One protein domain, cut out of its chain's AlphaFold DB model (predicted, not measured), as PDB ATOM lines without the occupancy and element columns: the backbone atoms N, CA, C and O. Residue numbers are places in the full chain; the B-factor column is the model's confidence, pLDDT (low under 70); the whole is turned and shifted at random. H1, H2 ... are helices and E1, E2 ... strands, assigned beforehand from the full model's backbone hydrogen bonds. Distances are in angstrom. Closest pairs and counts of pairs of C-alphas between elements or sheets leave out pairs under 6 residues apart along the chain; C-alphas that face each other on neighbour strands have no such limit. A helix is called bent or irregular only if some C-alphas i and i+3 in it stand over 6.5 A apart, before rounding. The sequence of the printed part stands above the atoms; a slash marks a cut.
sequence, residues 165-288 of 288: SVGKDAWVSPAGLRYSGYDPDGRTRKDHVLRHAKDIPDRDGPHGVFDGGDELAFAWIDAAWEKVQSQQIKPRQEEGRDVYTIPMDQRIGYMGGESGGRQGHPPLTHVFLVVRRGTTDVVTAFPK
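What this domain is: This is residues 165 to 288 of the 288 residues of the protein "DNA/RNA endonuclease YhcR, contains UshA esterase domain" of Planctomicrobium piriforme (UniProt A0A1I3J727). A twisted slab of four antiparallel strands, in the order E5, E6, E8, E9, has the long helix H2 crossing one face, and the opposite face has no named helix over it. Smaller parts gather along the E9 edge: the little sheet E1, E2, E3 near the beginning of E9, the short helix H1 beside it, and the strand pair E4 and E7 near its end, with the short helix H3 beyond. The 124 printed residues run E1, E2, E3, H1, E4, H2, E5, E6, E7, H3, E8, E9, three named helices and nine named strands, and the class is mixed, helices and strands. The whole is compact and rounded, with a radius of gyration of the C-alphas of 14.0 A and spans of 38 by 33 by 29 A.

How they stand to each other: Begin at residues 165 to 167, E1, which form a hairpin with E2, residues 170 to 172; N 166 and O 170 are 2.9 A apart, within hydrogen-bond range. E2 forms a second hairpin with E3, residues 178 to 180, where N 179 and O 171 are 2.8 A apart; E1, E2 and E3 are a meander, each strand the antiparallel neighbour of the one before. Next comes H1, residues 189 to 195, which stands up from this small sheet at 76 degrees, over E3; the closest C-alphas of E3 and H1 are those of Tyr 179 and Arg 189, 5.4 A apart. Look on to E4, residues 207 to 210, antiparallel to E7, residues 253 to 256, at 152 degrees, with N 256 and O 207 at 2.7 A. H2, residues 213 to 231, only just touches H1, with 3 pairs of C-alphas within 8 A, the closest being those of Leu 194 and Asp 214 at 6.0 A; they run opposite ways at a steep tilt of 61 degrees, and H2 touches H1 with residues 214 to 217 alone. Then find the large sheet: E5, residues 236 to 238, pairs with E6, residues 241 to 247, in a hairpin, N 241 and O 238 being 2.7 A apart. E6 pairs with E8, residues 270 to 276, at N 244 and O 273, 2.8 A, and E8 forms a hairpin with E9, residues 282 to 287, at N 272 and O 286, 2.8 A. The sheet is twisted, its C-alphas lying up to 4.2 A off the best plane. H2 is on one face of it, in two layers, a helix layer on a sheet; its height over the sheet is 9.1 A, and on the local plane it stands at 84 degrees to E6, across the strands. The C-alphas of Ala 224 and Ile 246, the closest of H2 and E6, are 6.2 A apart. H1 only grazes this sheet, with residues 189 to 195, and its C-alpha closest to E9 is that of Val 193, 5.8 A from that of Ala 285. E9's closest C-alphas are 5.3 A from E3, at Val 282 and Tyr 179, and 4.7 A from E4, at Pro 287 and Gly 208. H3, residues 257 to 262, is apart from H2; its C-alpha closest to E4 is Gly 257, 5.0 A from that of His 207. In H1 and H3 every O i to N i+4 pair is within hydrogen-bond range, in H2 13 of 15.

Where its parts are: Find C-alpha 165 at (263.045, 192.997, 141.065), where E1 begins; E1, E2 and E3 measure 5.8, 7.1 and 6.1 A from first to last C-alpha. H1 measures 10.0 A and E4 9.9 A. H2 runs 26.6 A from C-alpha 213 at (252.189, 210.127, 141.376); it is irregular, C-alphas 215 and 218 being 7.5 A apart. E5 measures 6.6 A, E6 19.3 A, E7 9.1 A, H3 8.7 A and E8 19.5 A. E9 measures 14.6 A and ends at C-alpha 287, (245.091, 206.408, 150.251).

The domain as a whole: The two C-alphas farthest apart are those of Gly 167 and Arg 262, at 41.2 A. The printed part has no cut and ends at residue 288, the chain's last. The link from H1 to E4, 11 residues, is long. Mean pLDDT of the printed part is 94.7, and no printed residue is under 70; H3 has a mean of 85.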
ATOM      1  N   SER A 165     263.581 194.172 141.763       97.56
ATOM      2  CA  SER A 165     263.045 192.997 141.065       97.56
ATOM      3  C   SER A 165     263.634 191.710 141.650       97.56
ATOM      4  O   SER A 165     264.846 191.602 141.845       97.56
ATOM      5  N   VAL A 166     262.772 190.737 141.940       97.12
ATOM      6  CA  VAL A 166     263.140 189.404 142.458       97.12
ATOM      7  C   VAL A 166     262.587 188.269 141.587       97.12
ATOM      8  O   VAL A 166     262.669 187.100 141.952       97.12
ATOM      9  N   GLY A 167     262.006 188.603 140.435       93.25
ATOM     10  CA  GLY A 167     261.439 187.665 139.473       93.25
ATOM     11  C   GLY A 167     260.726 188.402 138.342       93.25
ATOM     12  O   GLY A 167     260.662 189.627 138.345       93.25
ATOM     13  N   LYS A 168     260.171 187.656 137.379       88.94
ATOM     14  CA  LYS A 168     259.489 188.236 136.207       88.94
ATOM     15  C   LYS A 168     258.365 189.207 136.598       88.94
ATOM     16  O   LYS A 168     258.302 190.304 136.063       88.94
ATOM     17  N   ASP A 169     257.558 188.810 137.584       93.44
ATOM     18  CA  ASP A 169     256.374 189.547 138.046       93.44
ATOM     19  C   ASP A 169     256.390 189.721 139.575       93.44
ATOM     20  O   ASP A 169     255.369 189.563 140.255       93.44
ATOM     21  N   ALA A 170     257.583 189.931 140.141       96.81
ATOM     22  CA  ALA A 170     257.775 190.033 141.580       96.81
ATOM     23  C   ALA A 170     258.820 191.088 141.946       96.81
ATOM     24  O   ALA A 170     259.954 191.049 141.468       96.81
ATOM     25  N   TRP A 171     258.450 191.977 142.865       98.50
ATOM     26  CA  TRP A 171     259.304 193.045 143.377       98.50
ATOM     27  C   TRP A 171     259.239 193.131 144.897       98.50
ATOM     28  O   TRP A 171     258.237 192.739 145.494       98.50
ATOM     29  N   VAL A 172     260.288 193.667 145.514       98.62
ATOM     30  CA  VAL A 172     260.368 193.919 146.957       98.62
ATOM     31  C   VAL A 172     260.783 195.371 147.195       98.62
ATOM     32  O   VAL A 172     261.700 195.867 146.541       98.62
ATOM     33  N   SER A 173     260.083 196.051 148.096       98.50
ATOM     34  CA  SER A 173     260.417 197.401 148.572       98.50
ATOM     35  C   SER A 173     261.493 197.375 149.667       98.50
ATOM     36  O   SER A 173     261.722 196.318 150.265       98.50
ATOM     37  N   PRO A 174     262.148 198.511 149.965       98.44
ATOM     38  CA  PRO A 174     263.114 198.608 151.057       98.44
ATOM     39  C   PRO A 174     262.575 198.158 152.425       98.44
ATOM     40  O   PRO A 174     263.281 197.422 153.114       98.44
ATOM     41  N   ALA A 175     261.326 198.479 152.789       97.38
ATOM     42  CA  ALA A 175     260.736 198.018 154.055       97.38
ATOM     43  C   ALA A 175     260.254 196.547 154.024       97.38
ATOM     44  O   ALA A 175     259.753 196.015 155.022       97.38
ATOM     45  N   GLY A 176     260.426 195.848 152.896       98.06
ATOM     46  CA  GLY A 176     260.215 194.402 152.776       98.06
ATOM     47  C   GLY A 176     258.823 193.976 152.303       98.06
ATOM     48  O   GLY A 176     258.505 192.781 152.341       98.06
ATOM     49  N   LEU A 177     257.989 194.907 151.827       98.62
ATOM     50  CA  LEU A 177     256.739 194.563 151.143       98.62
ATOM     51  C   LEU A 177     257.019 193.941 149.779       98.62
ATOM     52  O   LEU A 177     257.793 194.477 148.984       98.62
ATOM     53  N   ARG A 178     256.344 192.828 149.490       98.56
ATOM     54  CA  ARG A 178     256.481 192.084 148.241       98.56
ATOM     55  C   ARG A 178     255.267 192.300 147.344       98.56
ATOM     56  O   ARG A 178     254.137 191.991 147.707       98.56
ATOM     57  N   TYR A 179     255.505 192.762 146.127       98.25
ATOM     58  CA  TYR A 179     254.490 192.959 145.094       98.25
ATOM     59  C   TYR A 179     254.619 191.815 144.100       98.25
ATOM     60  O   TYR A 179     255.561 191.802 143.313       98.25
ATOM     61  N   SER A 180     253.730 190.821 144.164       97.06
ATOM     62  CA  SER A 180     253.849 189.626 143.320       97.06
ATOM     63  C   SER A 180     252.523 189.083 142.800       97.06
ATOM     64  O   SER A 180     251.494 189.104 143.481       97.06
ATOM     65  N   GLY A 181     252.574 188.533 141.587       95.12
ATOM     66  CA  GLY A 181     251.411 187.970 140.911       95.12
ATOM     67  C   GLY A 181     250.456 189.046 140.400       95.12
ATOM     68  O   GLY A 181     250.855 190.191 140.174       95.12
ATOM     69  N   TYR A 182     249.191 188.661 140.230       96.56
ATOM     70  CA  TYR A 182     248.224 189.430 139.453       96.56
ATOM     71  C   TYR A 182     246.953 189.741 140.240       96.56
ATOM     72  O   TYR A 182     246.583 189.000 141.159       96.56
ATOM     73  N   ASP A 183     246.309 190.856 139.910       93.62
ATOM     74  CA  ASP A 183     244.956 191.198 140.340       93.62
ATOM     75  C   ASP A 183     243.887 190.439 139.516       93.62
ATOM     76  O   ASP A 183     244.236 189.737 138.564       93.62
ATOM     77  N   PRO A 184     242.592 190.516 139.885       94.19
ATOM     78  CA  PRO A 184     241.522 189.847 139.134       94.19
ATOM     79  C   PRO A 184     241.385 190.294 137.672       94.19
ATOM     80  O   PRO A 184     240.860 189.537 136.863       94.19
ATOM     81  N   ASP A 185     241.881 191.484 137.329       93.56
ATOM     82  CA  ASP A 185     241.866 192.028 135.969       93.56
ATOM     83  C   ASP A 185     243.123 191.627 135.165       93.56
ATOM     84  O   ASP A 185     243.321 192.093 134.043       93.56
ATOM     85  N   GLY A 186     244.012 190.804 135.737       95.69
ATOM     86  CA  GLY A 186     245.238 190.340 135.088       95.69
ATOM     87  C   GLY A 186     246.399 191.339 135.096       95.69
ATOM     88  O   GLY A 186     247.375 191.133 134.378       95.69
ATOM     89  N   ARG A 187     246.345 192.411 135.897       96.31
ATOM     90  CA  ARG A 187     247.472 193.348 136.074       96.31
ATOM     91  C   ARG A 187     248.416 192.855 137.148       96.31
ATOM     92  O   ARG A 187     247.969 192.256 138.124       96.31
ATOM     93  N   THR A 188     249.710 193.145 137.026       97.88
ATOM     94  CA  THR A 188     250.636 192.846 138.124       97.88
ATOM     95  C   THR A 188     250.225 193.620 139.381       97.88
ATOM     96  O   THR A 188     249.632 194.699 139.299       97.88
ATOM     97  N   ARG A 189     250.545 193.108 140.575       96.94
ATOM     98  CA  ARG A 189     250.252 193.836 141.830       96.94
ATOM     99  C   ARG A 189     250.916 195.210 141.883       96.94
ATOM    100  O   ARG A 189     250.328 196.142 142.426       96.94
ATOM    101  N   LYS A 190     252.104 195.338 141.286       97.44
ATOM    102  CA  LYS A 190     252.796 196.617 141.111       97.44
ATOM    103  C   LYS A 190     251.946 197.586 140.282       97.44
ATOM    104  O   LYS A 190     251.687 198.697 140.735       97.44
ATOM    105  N   ASP A 191     251.464 197.151 139.120       97.12
ATOM    106  CA  ASP A 191     250.658 197.994 138.227       97.12
ATOM    107  C   ASP A 191     249.302 198.351 138.838       97.12
ATOM    108  O   ASP A 191     248.841 199.480 138.693       97.12
ATOM    109  N   HIS A 192     248.674 197.420 139.561       97.12
ATOM    110  CA  HIS A 192     247.446 197.698 140.306       97.12
ATOM    111  C   HIS A 192     247.655 198.841 141.303       97.12
ATOM    112  O   HIS A 192     246.869 199.782 141.321       97.12
ATOM    113  N   VAL A 193     248.715 198.782 142.117       97.62
ATOM    114  CA  VAL A 193     249.032 199.847 143.081       97.62
ATOM    115  C   VAL A 193     249.320 201.168 142.364       97.62
ATOM    116  O   VAL A 193     248.816 202.205 142.782       97.62
ATOM    117  N   LEU A 194     250.043 201.145 141.240       96.94
ATOM    118  CA  LEU A 194     250.302 202.352 140.445       96.94
ATOM    119  C   LEU A 194     249.039 202.969 139.828       96.94
ATOM    120  O   LEU A 194     249.033 204.162 139.537       96.94
ATOM    121  N   ARG A 195     247.926 202.238 139.689       96.00
ATOM    122  CA  ARG A 195     246.645 202.876 139.328       96.00
ATOM    123  C   ARG A 195     246.175 203.867 140.386       96.00
ATOM    124  O   ARG A 195     245.529 204.841 140.031       96.00
ATOM    125  N   HIS A 196     246.549 203.663 141.645       97.38
ATOM    126  CA  HIS A 196     246.284 204.597 142.738       97.38
ATOM    127  C   HIS A 196     247.291 205.746 142.806       97.38
ATOM    128  O   HIS A 196     247.270 206.520 143.752       97.38
ATOM    129  N   ALA A 197     248.172 205.889 141.820       94.94
ATOM    130  CA  ALA A 197     249.040 207.049 141.678       94.94
ATOM    131  C   ALA A 197     248.450 208.119 140.741       94.94
ATOM    132  O   ALA A 197     248.964 209.234 140.659       94.94
ATOM    133  N   LYS A 198     247.372 207.795 140.017       93.94
ATOM    134  CA  LYS A 198     246.736 208.679 139.038       93.94
ATOM    135  C   LYS A 198     245.234 208.686 139.240       93.94
ATOM    136  O   LYS A 198     244.627 207.642 139.465       93.94
ATOM    137  N   ASP A 199     244.627 209.861 139.136       91.94
ATOM    138  CA  ASP A 199     243.175 209.944 139.183       91.94
ATOM    139  C   ASP A 199     242.540 209.295 137.947       91.94
ATOM    140  O   ASP A 199     243.112 209.290 136.856       91.94
ATOM    141  N   ILE A 200     241.339 208.755 138.134       90.94
ATOM    142  CA  ILE A 200     240.466 208.246 137.080       90.94
ATOM    143  C   ILE A 200     239.155 209.022 137.233       90.94
ATOM    144  O   ILE A 200     238.250 208.527 137.903       90.94
ATOM    145  N   PRO A 201     239.056 210.250 136.690       86.69
ATOM    146  CA  PRO A 201     237.965 211.172 137.016       86.69
ATOM    147  C   PRO A 201     236.571 210.624 136.697       86.69
ATOM    148  O   PRO A 201     235.638 210.873 137.452       86.69
ATOM    149  N   ASP A 202     236.459 209.825 135.636       88.00
ATOM    150  CA  ASP A 202     235.199 209.227 135.170       88.00
ATOM    151  C   ASP A 202     234.889 207.879 135.848       88.00
ATOM    152  O   ASP A 202     234.040 207.115 135.395       88.00
ATOM    153  N   ARG A 203     235.626 207.515 136.907       88.06
ATOM    154  CA  ARG A 203     235.346 206.304 137.680       88.06
ATOM    155  C   ARG A 203     234.183 206.550 138.634       88.06
ATOM    156  O   ARG A 203     234.272 207.420 139.503       88.06
ATOM    157  N   ASP A 204     233.190 205.667 138.571       87.69
ATOM    158  CA  ASP A 204     232.116 205.590 139.559       87.69
ATOM    159  C   ASP A 204     232.664 205.467 140.993       87.69
ATOM    160  O   ASP A 204     233.439 204.561 141.330       87.69
ATOM    161  N   GLY A 205     232.212 206.366 141.867       86.19
ATOM    162  CA  GLY A 205     232.550 206.356 143.291       86.19
ATOM    163  C   GLY A 205     233.906 206.997 143.642       86.19
ATOM    164  O   GLY A 205     234.488 207.728 142.840       86.19
ATOM    165  N   PRO A 206     234.390 206.802 144.885       87.81
ATOM    166  CA  PRO A 206     235.669 207.341 145.336       87.81
ATOM    167  C   PRO A 206     236.855 206.517 144.814       87.81
ATOM    168  O   PRO A 206     236.803 205.286 144.746       87.81
ATOM    169  N   HIS A 207     237.963 207.197 144.522       95.06
ATOM    170  CA  HIS A 207     239.233 206.576 144.148       95.06
ATOM    171  C   HIS A 207     240.383 207.213 144.931       95.06
ATOM    172  O   HIS A 207     240.672 208.381 144.735       95.06
ATOM    173  N   GLY A 208     241.039 206.488 145.837       97.00
ATOM    174  CA  GLY A 208     242.202 207.034 146.544       97.00
ATOM    175  C   GLY A 208     243.386 207.223 145.595       97.00
ATOM    176  O   GLY A 208     243.787 206.253 144.949       97.00
ATOM    177  N   VAL A 209     243.939 208.439 145.535       97.19
ATOM    178  CA  VAL A 209     245.082 208.796 144.678       97.19
ATOM    179  C   VAL A 209     246.235 209.330 145.525       97.19
ATOM    180  O   VAL A 209     246.046 210.282 146.280       97.19
ATOM    181  N   PHE A 210     247.418 208.721 145.426       97.25
ATOM    182  CA  PHE A 210     248.628 209.146 146.131       97.25
ATOM    183  C   PHE A 210     249.132 210.497 145.616       97.25
ATOM    184  O   PHE A 210     249.196 210.752 144.412       97.25
ATOM    185  N   ASP A 211     249.577 211.344 146.538       93.50
ATOM    186  CA  ASP A 211     250.303 212.559 146.195       93.50
ATOM    187  C   ASP A 211     251.710 212.204 145.699       93.50
ATOM    188  O   ASP A 211     252.428 211.427 146.328       93.50
ATOM    189  N   GLY A 212     252.138 212.842 144.607       87.19
ATOM    190  CA  GLY A 212     253.455 212.611 144.000       87.19
ATOM    191  C   GLY A 212     253.473 211.565 142.889       87.19
ATOM    192  O   GLY A 212     254.530 211.310 142.324       87.19
ATOM    193  N   GLY A 213     252.314 211.006 142.532       91.38
ATOM    194  CA  GLY A 213     252.189 210.127 141.376       91.38
ATOM    195  C   GLY A 213     253.027 208.856 141.489       91.38
ATOM    196  O   GLY A 213     253.317 208.372 142.586       91.38
ATOM    197  N   ASP A 214     253.378 208.291 140.331       92.69
ATOM    198  CA  ASP A 214     254.059 206.993 140.231       92.69
ATOM    199  C   ASP A 214     255.389 206.979 141.004       92.69
ATOM    200  O   ASP A 214     255.787 205.943 141.532       92.69
ATOM    201  N   GLU A 215     256.049 208.137 141.094       92.12
ATOM    202  CA  GLU A 215     257.343 208.327 141.750       92.12
ATOM    203  C   GLU A 215     257.281 208.082 143.265       92.12
ATOM    204  O   GLU A 215     258.214 207.519 143.837       92.12
ATOM    205  N   LEU A 216     256.178 208.468 143.922       95.88
ATOM    206  CA  LEU A 216     256.070 208.444 145.387       95.88
ATOM    207  C   LEU A 216     255.047 207.451 145.940       95.88
ATOM    208  O   LEU A 216     255.036 207.221 147.150       95.88
ATOM    209  N   ALA A 217     254.213 206.826 145.103       97.38
ATOM    210  CA  ALA A 217     253.197 205.880 145.571       97.38
ATOM    211  C   ALA A 217     253.797 204.763 146.446       97.38
ATOM    212  O   ALA A 217     253.317 204.507 147.550       97.38
ATOM    213  N   PHE A 218     254.893 204.141 146.002       98.44
ATOM    214  CA  PHE A 218     255.563 203.104 146.789       98.44
ATOM    215  C   PHE A 218     256.258 203.657 148.030       98.44
ATOM    216  O   PHE A 218     256.235 202.993 149.058       98.44
ATOM    217  N   ALA A 219     256.801 204.873 147.975       97.88
ATOM    218  CA  ALA A 219     257.464 205.501 149.116       97.88
ATOM    219  C   ALA A 219     256.485 205.778 150.272       97.88
ATOM    220  O   ALA A 219     256.806 205.539 151.433       97.88
ATOM    221  N   TRP A 220     255.253 206.201 149.963       97.94
ATOM    222  CA  TRP A 220     254.196 206.336 150.971       97.94
ATOM    223  C   TRP A 220     253.802 205.002 151.601       97.94
ATOM    224  O   TRP A 220     253.557 204.936 152.805       97.94
ATOM    225  N   ILE A 221     253.733 203.943 150.794       98.62
ATOM    226  CA  ILE A 221     253.395 202.599 151.269       98.62
ATOM    227  C   ILE A 221     254.522 202.039 152.149       98.62
ATOM    228  O   ILE A 221     254.230 201.434 153.178       98.62
ATOM    229  N   ASP A 222     255.783 202.277 151.782       98.44
ATOM    230  CA  ASP A 222     256.956 201.857 152.555       98.44
ATOM    231  C   ASP A 222     256.985 202.553 153.920       98.44
ATOM    232  O   ASP A 222     257.020 201.886 154.951       98.44
ATOM    233  N   ALA A 223     256.805 203.879 153.945       97.31
ATOM    234  CA  ALA A 223     256.711 204.651 155.185       97.31
ATOM    235  C   ALA A 223     255.542 204.187 156.080       97.31
ATOM    236  O   ALA A 223     255.656 204.128 157.306       97.31
ATOM    237  N   ALA A 224     254.404 203.820 155.481       98.31
ATOM    238  CA  ALA A 224     253.279 203.258 156.223       98.31
ATOM    239  C   ALA A 224     253.619 201.884 156.821       98.31
ATOM    240  O   ALA A 224     253.241 201.586 157.955       98.31
ATOM    241  N   TRP A 225     254.354 201.047 156.092       98.56
ATOM    242  CA  TRP A 225     254.779 199.735 156.570       98.56
ATOM    243  C   TRP A 225     255.815 199.819 157.694       98.56
ATOM    244  O   TRP A 225     255.690 199.118 158.700       98.56
ATOM    245  N   GLU A 226     256.767 200.744 157.600       97.81
ATOM    246  CA  GLU A 226     257.690 201.055 158.696       97.81
ATOM    247  C   GLU A 226     256.932 201.490 159.960       97.81
ATOM    248  O   GLU A 226     257.281 201.094 161.077       97.81
ATOM    249  N   LYS A 227     255.833 202.246 159.810       97.44
ATOM    250  CA  LYS A 227     254.945 202.601 160.928       97.44
ATOM    251  C   LYS A 227     254.249 201.370 161.514       97.44
ATOM    252  O   LYS A 227     254.190 201.238 162.735       97.44
ATOM    253  N   VAL A 228     253.778 200.436 160.680       97.94
ATOM    254  CA  VAL A 228     253.216 199.154 161.149       97.94
ATOM    255  C   VAL A 228     254.229 198.395 162.003       97.94
ATOM    256  O   VAL A 228     253.879 197.924 163.085       97.94
ATOM    257  N   GLN A 229     255.479 198.306 161.548       96.88
ATOM    258  CA  GLN A 229     256.545 197.587 162.245       96.88
ATOM    259  C   GLN A 229     256.941 198.277 163.556       96.88
ATOM    260  O   GLN A 229     256.949 197.643 164.612       96.88
ATOM    261  N   SER A 230     257.231 199.577 163.502       95.88
ATOM    262  CA  SER A 230     257.715 200.353 164.651       95.88
ATOM    263  C   SER A 230     256.651 200.561 165.729       95.88
ATOM    264  O   SER A 230     256.963 200.494 166.916       95.88
ATOM    265  N   GLN A 231     255.392 200.770 165.337       95.94
ATOM    266  CA  GLN A 231     254.278 201.003 166.262       95.94
ATOM    267  C   GLN A 231     253.462 199.740 166.554       95.94
ATOM    268  O   GLN A 231     252.478 199.796 167.288       95.94
ATOM    269  N   GLN A 232     253.854 198.597 165.983       95.19
ATOM    270  CA  GLN A 232     253.194 197.303 166.166       95.19
ATOM    271  C   GLN A 232     251.689 197.326 165.846       95.19
ATOM    272  O   GLN A 232     250.896 196.629 166.493       95.19
ATOM    273  N   ILE A 233     251.298 198.111 164.834       95.44
ATOM    274  CA  ILE A 233     249.907 198.232 164.379       95.44
ATOM    275  C   ILE A 233     249.396 196.839 164.010       95.44
ATOM    276  O   ILE A 233     250.018 196.120 163.228       95.44
ATOM    277  N   LYS A 234     248.258 196.435 164.581       97.06
ATOM    278  CA  LYS A 234     247.664 195.121 164.312       97.06
ATOM    279  C   LYS A 234     246.690 195.199 163.135       97.06
ATOM    280  O   LYS A 234     245.893 196.137 163.081       97.06
ATOM    281  N   PRO A 235     246.713 194.221 162.215       98.19
ATOM    282  CA  PRO A 235     245.737 194.168 161.143       98.19
ATOM    283  C   PRO A 235     244.377 193.711 161.658       98.19
ATOM    284  O   PRO A 235     244.266 192.938 162.612       98.19
ATOM    285  N   ARG A 236     243.340 194.092 160.920       98.00
ATOM    286  CA  ARG A 236     242.075 193.364 160.912       98.00
ATOM    287  C   ARG A 236     242.214 192.161 159.982       98.00
ATOM    288  O   ARG A 236     242.688 192.304 158.860       98.00
ATOM    289  N   GLN A 237     241.794 190.985 160.436       97.94
ATOM    290  CA  GLN A 237     241.859 189.763 159.633       97.94
ATOM    291  C   GLN A 237     240.565 189.569 158.842       97.94
ATOM    292  O   GLN A 237     239.482 189.610 159.422       97.94
ATOM    293  N   GLU A 238     240.679 189.319 157.539       95.19
ATOM    294  CA  GLU A 238     239.548 189.049 156.641       95.19
ATOM    295  C   GLU A 238     239.926 187.980 155.616       95.19
ATOM    296  O   GLU A 238     240.876 188.182 154.873       95.19
ATOM    297  N   GLU A 239     239.202 186.858 155.550       91.75
ATOM    298  CA  GLU A 239     239.300 185.870 154.452       91.75
ATOM    299  C   GLU A 239     240.736 185.563 153.961       91.75
ATOM    300  O   GLU A 239     241.055 185.635 152.774       91.75
ATOM    301  N   GLY A 240     241.653 185.249 154.884       95.06
ATOM    302  CA  GLY A 240     243.050 184.948 154.530       95.06
ATOM    303  C   GLY A 240     243.906 186.175 154.183       95.06
ATOM    304  O   GLY A 240     244.982 186.034 153.598       95.06
ATOM    305  N   ARG A 241     243.464 187.371 154.568       97.88
ATOM    306  CA  ARG A 241     244.157 188.650 154.399       97.88
ATOM    307  C   ARG A 241     244.321 189.359 155.735       97.88
ATOM    308  O   ARG A 241     243.467 189.255 156.617       97.88
ATOM    309  N   ASP A 242     245.400 190.119 155.828       98.50
ATOM    310  CA  ASP A 242     245.634 191.093 156.883       98.50
ATOM    311  C   ASP A 242     245.400 192.490 156.293       98.50
ATOM    312  O   ASP A 242     246.020 192.878 155.299       98.50
ATOM    313  N   VAL A 243     244.457 193.225 156.882       98.62
ATOM    314  CA  VAL A 243     243.999 194.535 156.418       98.62
ATOM    315  C   VAL A 243     244.412 195.602 157.418       98.62
ATOM    316  O   VAL A 243     243.997 195.585 158.577       98.62
ATOM    317  N   TYR A 244     245.190 196.564 156.945       98.56
ATOM    318  CA  TYR A 244     245.679 197.692 157.716       98.56
ATOM    319  C   TYR A 244     245.034 198.991 157.230       98.56
ATOM    320  O   TYR A 244     244.813 199.204 156.038       98.56
ATOM    321  N   THR A 245     244.740 199.884 158.170       97.88
ATOM    322  CA  THR A 245     244.440 201.295 157.905       97.88
ATOM    323  C   THR A 245     245.406 202.100 158.757       97.88
ATOM    324  O   THR A 245     245.296 202.101 159.979       97.88
ATOM    325  N   ILE A 246     246.412 202.682 158.112       98.38
ATOM    326  CA  ILE A 246     247.618 203.191 158.770       98.38
ATOM    327  C   ILE A 246     247.590 204.719 158.725       98.38
ATOM    328  O   ILE A 246     247.627 205.265 157.622       98.38
ATOM    329  N   PRO A 247     247.519 205.420 159.869       95.75
ATOM    330  CA  PRO A 247     247.535 206.882 159.895       95.75
ATOM    331  C   PRO A 247     248.923 207.421 159.532       95.75
ATOM    332  O   PRO A 247     249.927 206.947 160.062       95.75
ATOM    333  N   MET A 248     248.991 208.431 158.663       93.44
ATOM    334  CA  MET A 248     250.263 208.988 158.178       93.44
ATOM    335  C   MET A 248     250.616 210.358 158.766       93.44
ATOM    336  O   MET A 248     251.626 210.928 158.375       93.44
ATOM    337  N   ASP A 249     249.814 210.882 159.702       88.00
ATOM    338  CA  ASP A 249     249.982 212.183 160.394       88.00
ATOM    339  C   ASP A 249     250.076 213.414 159.469       88.00
ATOM    340  O   ASP A 249     250.234 214.549 159.915       88.00
ATOM    341  N   GLN A 250     249.942 213.198 158.166       88.94
ATOM    342  CA  GLN A 250     249.939 214.201 157.125       88.94
ATOM    343  C   GLN A 250     249.079 213.715 155.967       88.94
ATOM    344  O   GLN A 250     248.674 212.551 155.887       88.94
ATOM    345  N   ARG A 251     248.814 214.624 155.039       92.31
ATOM    346  CA  ARG A 251     248.196 214.263 153.776       92.31
ATOM    347  C   ARG A 251     249.173 213.460 152.921       92.31
ATOM    348  O   ARG A 251     250.321 213.858 152.747       92.31
ATOM    349  N   ILE A 252     248.669 212.375 152.349       95.56
ATOM    350  CA  ILE A 252     249.422 211.467 151.473       95.56
ATOM    351  C   ILE A 252     248.775 211.292 150.100       95.56
ATOM    352  O   ILE A 252     249.264 210.540 149.260       95.56
ATOM    353  N   GLY A 253     247.628 211.930 149.893       95.56
ATOM    354  CA  GLY A 253     246.805 211.743 148.719       95.56
ATOM    355  C   GLY A 253     245.515 212.538 148.788       95.56
ATOM    356  O   GLY A 253     245.327 213.407 149.647       95.56
ATOM    357  N   TYR A 254     244.615 212.225 147.873       94.75
ATOM    358  CA  TYR A 254     243.304 212.843 147.764       94.75
ATOM    359  C   TYR A 254     242.279 211.852 147.217       94.75
ATOM    360  O   TYR A 254     242.618 210.846 146.588       94.75
ATOM    361  N   MET A 255     241.006 212.139 147.470       93.56
ATOM    362  CA  MET A 255     239.903 211.400 146.875       93.56
ATOM    363  C   MET A 255     239.720 211.862 145.429       93.56
ATOM    364  O   MET A 255     239.332 212.995 145.162       93.56
ATOM    365  N   GLY A 256     240.023 210.982 144.494       93.19
ATOM    366  CA  GLY A 256     239.701 211.069 143.078       93.19
ATOM    367  C   GLY A 256     238.387 210.366 142.723       93.19
ATOM    368  O   GLY A 256     237.553 210.075 143.591       93.19
ATOM    369  N   GLY A 257     238.220 210.070 141.436       92.12
ATOM    370  CA  GLY A 257     236.978 209.563 140.856       92.12
ATOM    371  C   GLY A 257     235.902 210.636 140.767       92.12
ATOM    372  O   GLY A 257     236.103 211.783 141.183       92.12
ATOM    373  N   GLU A 258     234.717 210.254 140.295       87.56
ATOM    374  CA  GLU A 258     233.605 211.196 140.176       87.56
ATOM    375  C   GLU A 258     233.238 211.801 141.534       87.56
ATOM    376  O   GLU A 258     232.954 212.994 141.653       87.56
ATOM    377  N   SER A 259     233.260 210.974 142.587       83.25
ATOM    378  CA  SER A 259     232.947 211.420 143.950       83.25
ATOM    379  C   SER A 259     233.984 212.407 144.471       83.25
ATOM    380  O   SER A 259     233.611 213.382 145.124       83.25
ATOM    381  N   GLY A 260     235.260 212.172 144.162       84.31
ATOM    382  CA  GLY A 260     236.350 213.087 144.463       84.31
ATOM    383  C   GLY A 260     236.182 214.423 143.754       84.31
ATOM    384  O   GLY A 260     236.193 215.462 144.409       84.31
ATOM    385  N   GLY A 261     235.918 214.399 142.446       81.19
ATOM    386  CA  GLY A 261     235.678 215.606 141.651       81.19
ATOM    387  C   GLY A 261     234.503 216.438 142.172       81.19
ATOM    388  O   GLY A 261     234.629 217.650 142.334       81.19
ATOM    389  N   ARG A 262     233.382 215.795 142.534       79.38
ATOM    390  CA  ARG A 262     232.214 216.474 143.134       79.38
ATOM    391  C   ARG A 262     232.507 217.096 144.504       79.38
ATOM    392  O   ARG A 262     231.835 218.047 144.888       79.38
ATOM    393  N   GLN A 263     233.469 216.550 145.247       76.81
ATOM    394  CA  GLN A 263     233.829 216.994 146.600       76.81
ATOM    395  C   GLN A 263     235.067 217.901 146.639       76.81
ATOM    396  O   GLN A 263     235.533 218.234 147.728       76.81
ATOM    397  N   GLY A 264     235.614 218.293 145.483       80.00
ATOM    398  CA  GLY A 264     236.819 219.124 145.428       80.00
ATOM    399  C   GLY A 264     238.084 218.386 145.877       80.00
ATOM    400  O   GLY A 264     238.969 218.986 146.475       80.00
ATOM    401  N   HIS A 265     238.161 217.081 145.612       83.88
ATOM    402  CA  HIS A 265     239.307 216.222 145.908       83.88
ATOM    403  C   HIS A 265     239.782 216.285 147.372       83.88
ATOM    404  O   HIS A 265     240.919 216.690 147.638       83.88
ATOM    405  N   PRO A 266     238.940 215.884 148.349       84.62
ATOM    406  CA  PRO A 266     239.288 215.978 149.761       84.62
ATOM    407  C   PRO A 266     240.582 215.213 150.082       84.62
ATOM    408  O   PRO A 266     240.832 214.149 149.502       84.62
ATOM    409  N   PRO A 267     241.413 215.735 151.001       91.25
ATOM    410  CA  PRO A 267     242.701 215.141 151.330       91.25
ATOM    411  C   PRO A 267     242.529 213.805 152.059       91.25
ATOM    412  O   PRO A 267     241.651 213.660 152.909       91.25
ATOM    413  N   LEU A 268     243.411 212.852 151.761       94.56
ATOM    414  CA  LEU A 268     243.461 211.534 152.395       94.56
ATOM    415  C   LEU A 268     244.744 211.408 153.223       94.56
ATOM    416  O   LEU A 268     245.802 211.917 152.838       94.56
ATOM    417  N   THR A 269     244.631 210.771 154.387       96.12
ATOM    418  CA  THR A 269     245.659 210.797 155.452       96.12
ATOM    419  C   THR A 269     246.021 209.410 155.974       96.12
ATOM    420  O   THR A 269     246.879 209.289 156.849       96.12
ATOM    421  N   HIS A 270     245.395 208.359 155.443       98.31
ATOM    422  CA  HIS A 270     245.687 206.983 155.817       98.31
ATOM    423  C   HIS A 270     246.106 206.170 154.602       98.31
ATOM    424  O   HIS A 270     245.541 206.324 153.524       98.31
ATOM    425  N   VAL A 271     247.043 205.240 154.781       98.69
ATOM    426  CA  VAL A 271     247.248 204.161 153.811       98.69
ATOM    427  C   VAL A 271     246.327 203.009 154.182       98.69
ATOM    428  O   VAL A 271     246.422 202.442 155.271       98.69
ATOM    429  N   PHE A 272     245.442 202.637 153.265       98.75
ATOM    430  CA  PHE A 272     244.768 201.351 153.305       98.75
ATOM    431  C   PHE A 272     245.671 200.322 152.628       98.75
ATOM    432  O   PHE A 272     245.983 200.467 151.449       98.75
ATOM    433  N   LEU A 273     246.108 199.302 153.365       98.75
ATOM    434  CA  LEU A 273     247.028 198.270 152.883       98.75
ATOM    435  C   LEU A 273     246.442 196.889 153.160       98.75
ATOM    436  O   LEU A 273     246.068 196.576 154.289       98.75
ATOM    437  N   VAL A 274     246.406 196.045 152.135       98.50
ATOM    438  CA  VAL A 274     245.984 194.650 152.252       98.50
ATOM    439  C   VAL A 274     247.142 193.753 151.858       98.50
ATOM    440  O   VAL A 274     247.652 193.860 150.740       98.50
ATOM    441  N   VAL A 275     247.508 192.830 152.741       98.56
ATOM    442  CA  VAL A 275     248.502 191.782 152.471       98.56
ATOM    443  C   VAL A 275     247.886 190.399 152.667       98.56
ATOM    444  O   VAL A 275     246.868 190.244 153.346       98.56
ATOM    445  N   ARG A 276     248.480 189.366 152.063       97.88
ATOM    446  CA  ARG A 276     248.106 187.978 152.375       97.88
ATOM    447  C   ARG A 276     248.459 187.680 153.831       97.88
ATOM    448  O   ARG A 276     249.528 188.077 154.299       97.88
ATOM    449  N   ARG A 277     247.570 186.973 154.532       97.19
ATOM    450  CA  ARG A 277     247.679 186.715 155.973       97.19
ATOM    451  C   ARG A 277     249.044 186.153 156.358       97.19
ATOM    452  O   ARG A 277     249.472 185.146 155.798       97.19
ATOM    453  N   GLY A 278     249.684 186.772 157.349       95.88
ATOM    454  CA  GLY A 278     250.972 186.330 157.887       95.88
ATOM    455  C   GLY A 278     252.157 186.501 156.931       95.88
ATOM    456  O   GLY A 278     253.187 185.863 157.131       95.88
ATOM    457  N   THR A 279     252.027 187.329 155.892       97.62
ATOM    458  CA  THR A 279     253.088 187.588 154.906       97.62
ATOM    459  C   THR A 279     253.269 189.088 154.662       97.62
ATOM    460  O   THR A 279     252.518 189.908 155.187       97.62
ATOM    461  N   THR A 280     254.232 189.445 153.810       97.88
ATOM    462  CA  THR A 280     254.393 190.801 153.262       97.88
ATOM    463  C   THR A 280     253.918 190.916 151.809       97.88
ATOM    464  O   THR A 280     254.195 191.914 151.143       97.88
ATOM    465  N   ASP A 281     253.199 189.908 151.298       98.06
ATOM    466  CA  ASP A 281     252.691 189.894 149.926       98.06
ATOM    467  C   ASP A 281     251.489 190.837 149.780       98.06
ATOM    468  O   ASP A 281     250.381 190.532 150.230       98.06
ATOM    469  N   VAL A 282     251.699 191.962 149.098       98.56
ATOM    470  CA  VAL A 282     250.696 193.003 148.858       98.56
ATOM    471  C   VAL A 282     249.619 192.521 147.887       98.56
ATOM    472  O   VAL A 282     249.895 192.073 146.772       98.56
ATOM    473  N   VAL A 283     248.364 192.678 148.306       97.75
ATOM    474  CA  VAL A 283     247.169 192.486 147.477       97.75
ATOM    475  C   VAL A 283     246.755 193.814 146.840       97.75
ATOM    476  O   VAL A 283     246.537 193.864 145.632       97.75
ATOM    477  N   THR A 284     246.649 194.885 147.626       97.81
ATOM    478  CA  THR A 284     246.374 196.251 147.149       97.81
ATOM    479  C   THR A 284     246.802 197.268 148.208       97.81
ATOM    480  O   THR A 284     246.901 196.924 149.390       97.81
ATOM    481  N   ALA A 285     247.055 198.504 147.786       98.44
ATOM    482  CA  ALA A 285     247.344 199.621 148.670       98.44
ATOM    483  C   ALA A 285     246.911 200.945 148.029       98.44
ATOM    484  O   ALA A 285     247.188 201.163 146.849       98.44
ATOM    485  N   PHE A 286     246.249 201.815 148.794       98.44
ATOM    486  CA  PHE A 286     245.788 203.126 148.325       98.44
ATOM    487  C   PHE A 286     245.509 204.102 149.483       98.44
ATOM    488  O   PHE A 286     245.295 203.654 150.613       98.44
ATOM    489  N   PRO A 287     245.479 205.427 149.239       98.12
ATOM    490  CA  PRO A 287     245.091 206.408 150.251       98.12
ATOM    491  C   PRO A 287     243.609 206.333 150.615       98.12
ATOM    492  O   PRO A 287     242.765 206.127 149.743       98.12
ATOM    493  N   LYS A 288     243.283 206.573 151.883       94.69
ATOM    494  CA  LYS A 288     241.917 206.621 152.413       94.69
ATOM    495  C   LYS A 288     241.754 207.706 153.482       94.69
ATOM    496  O   LYS A 288     242.773 208.182 154.043       94.69
TER     497      LYS A 288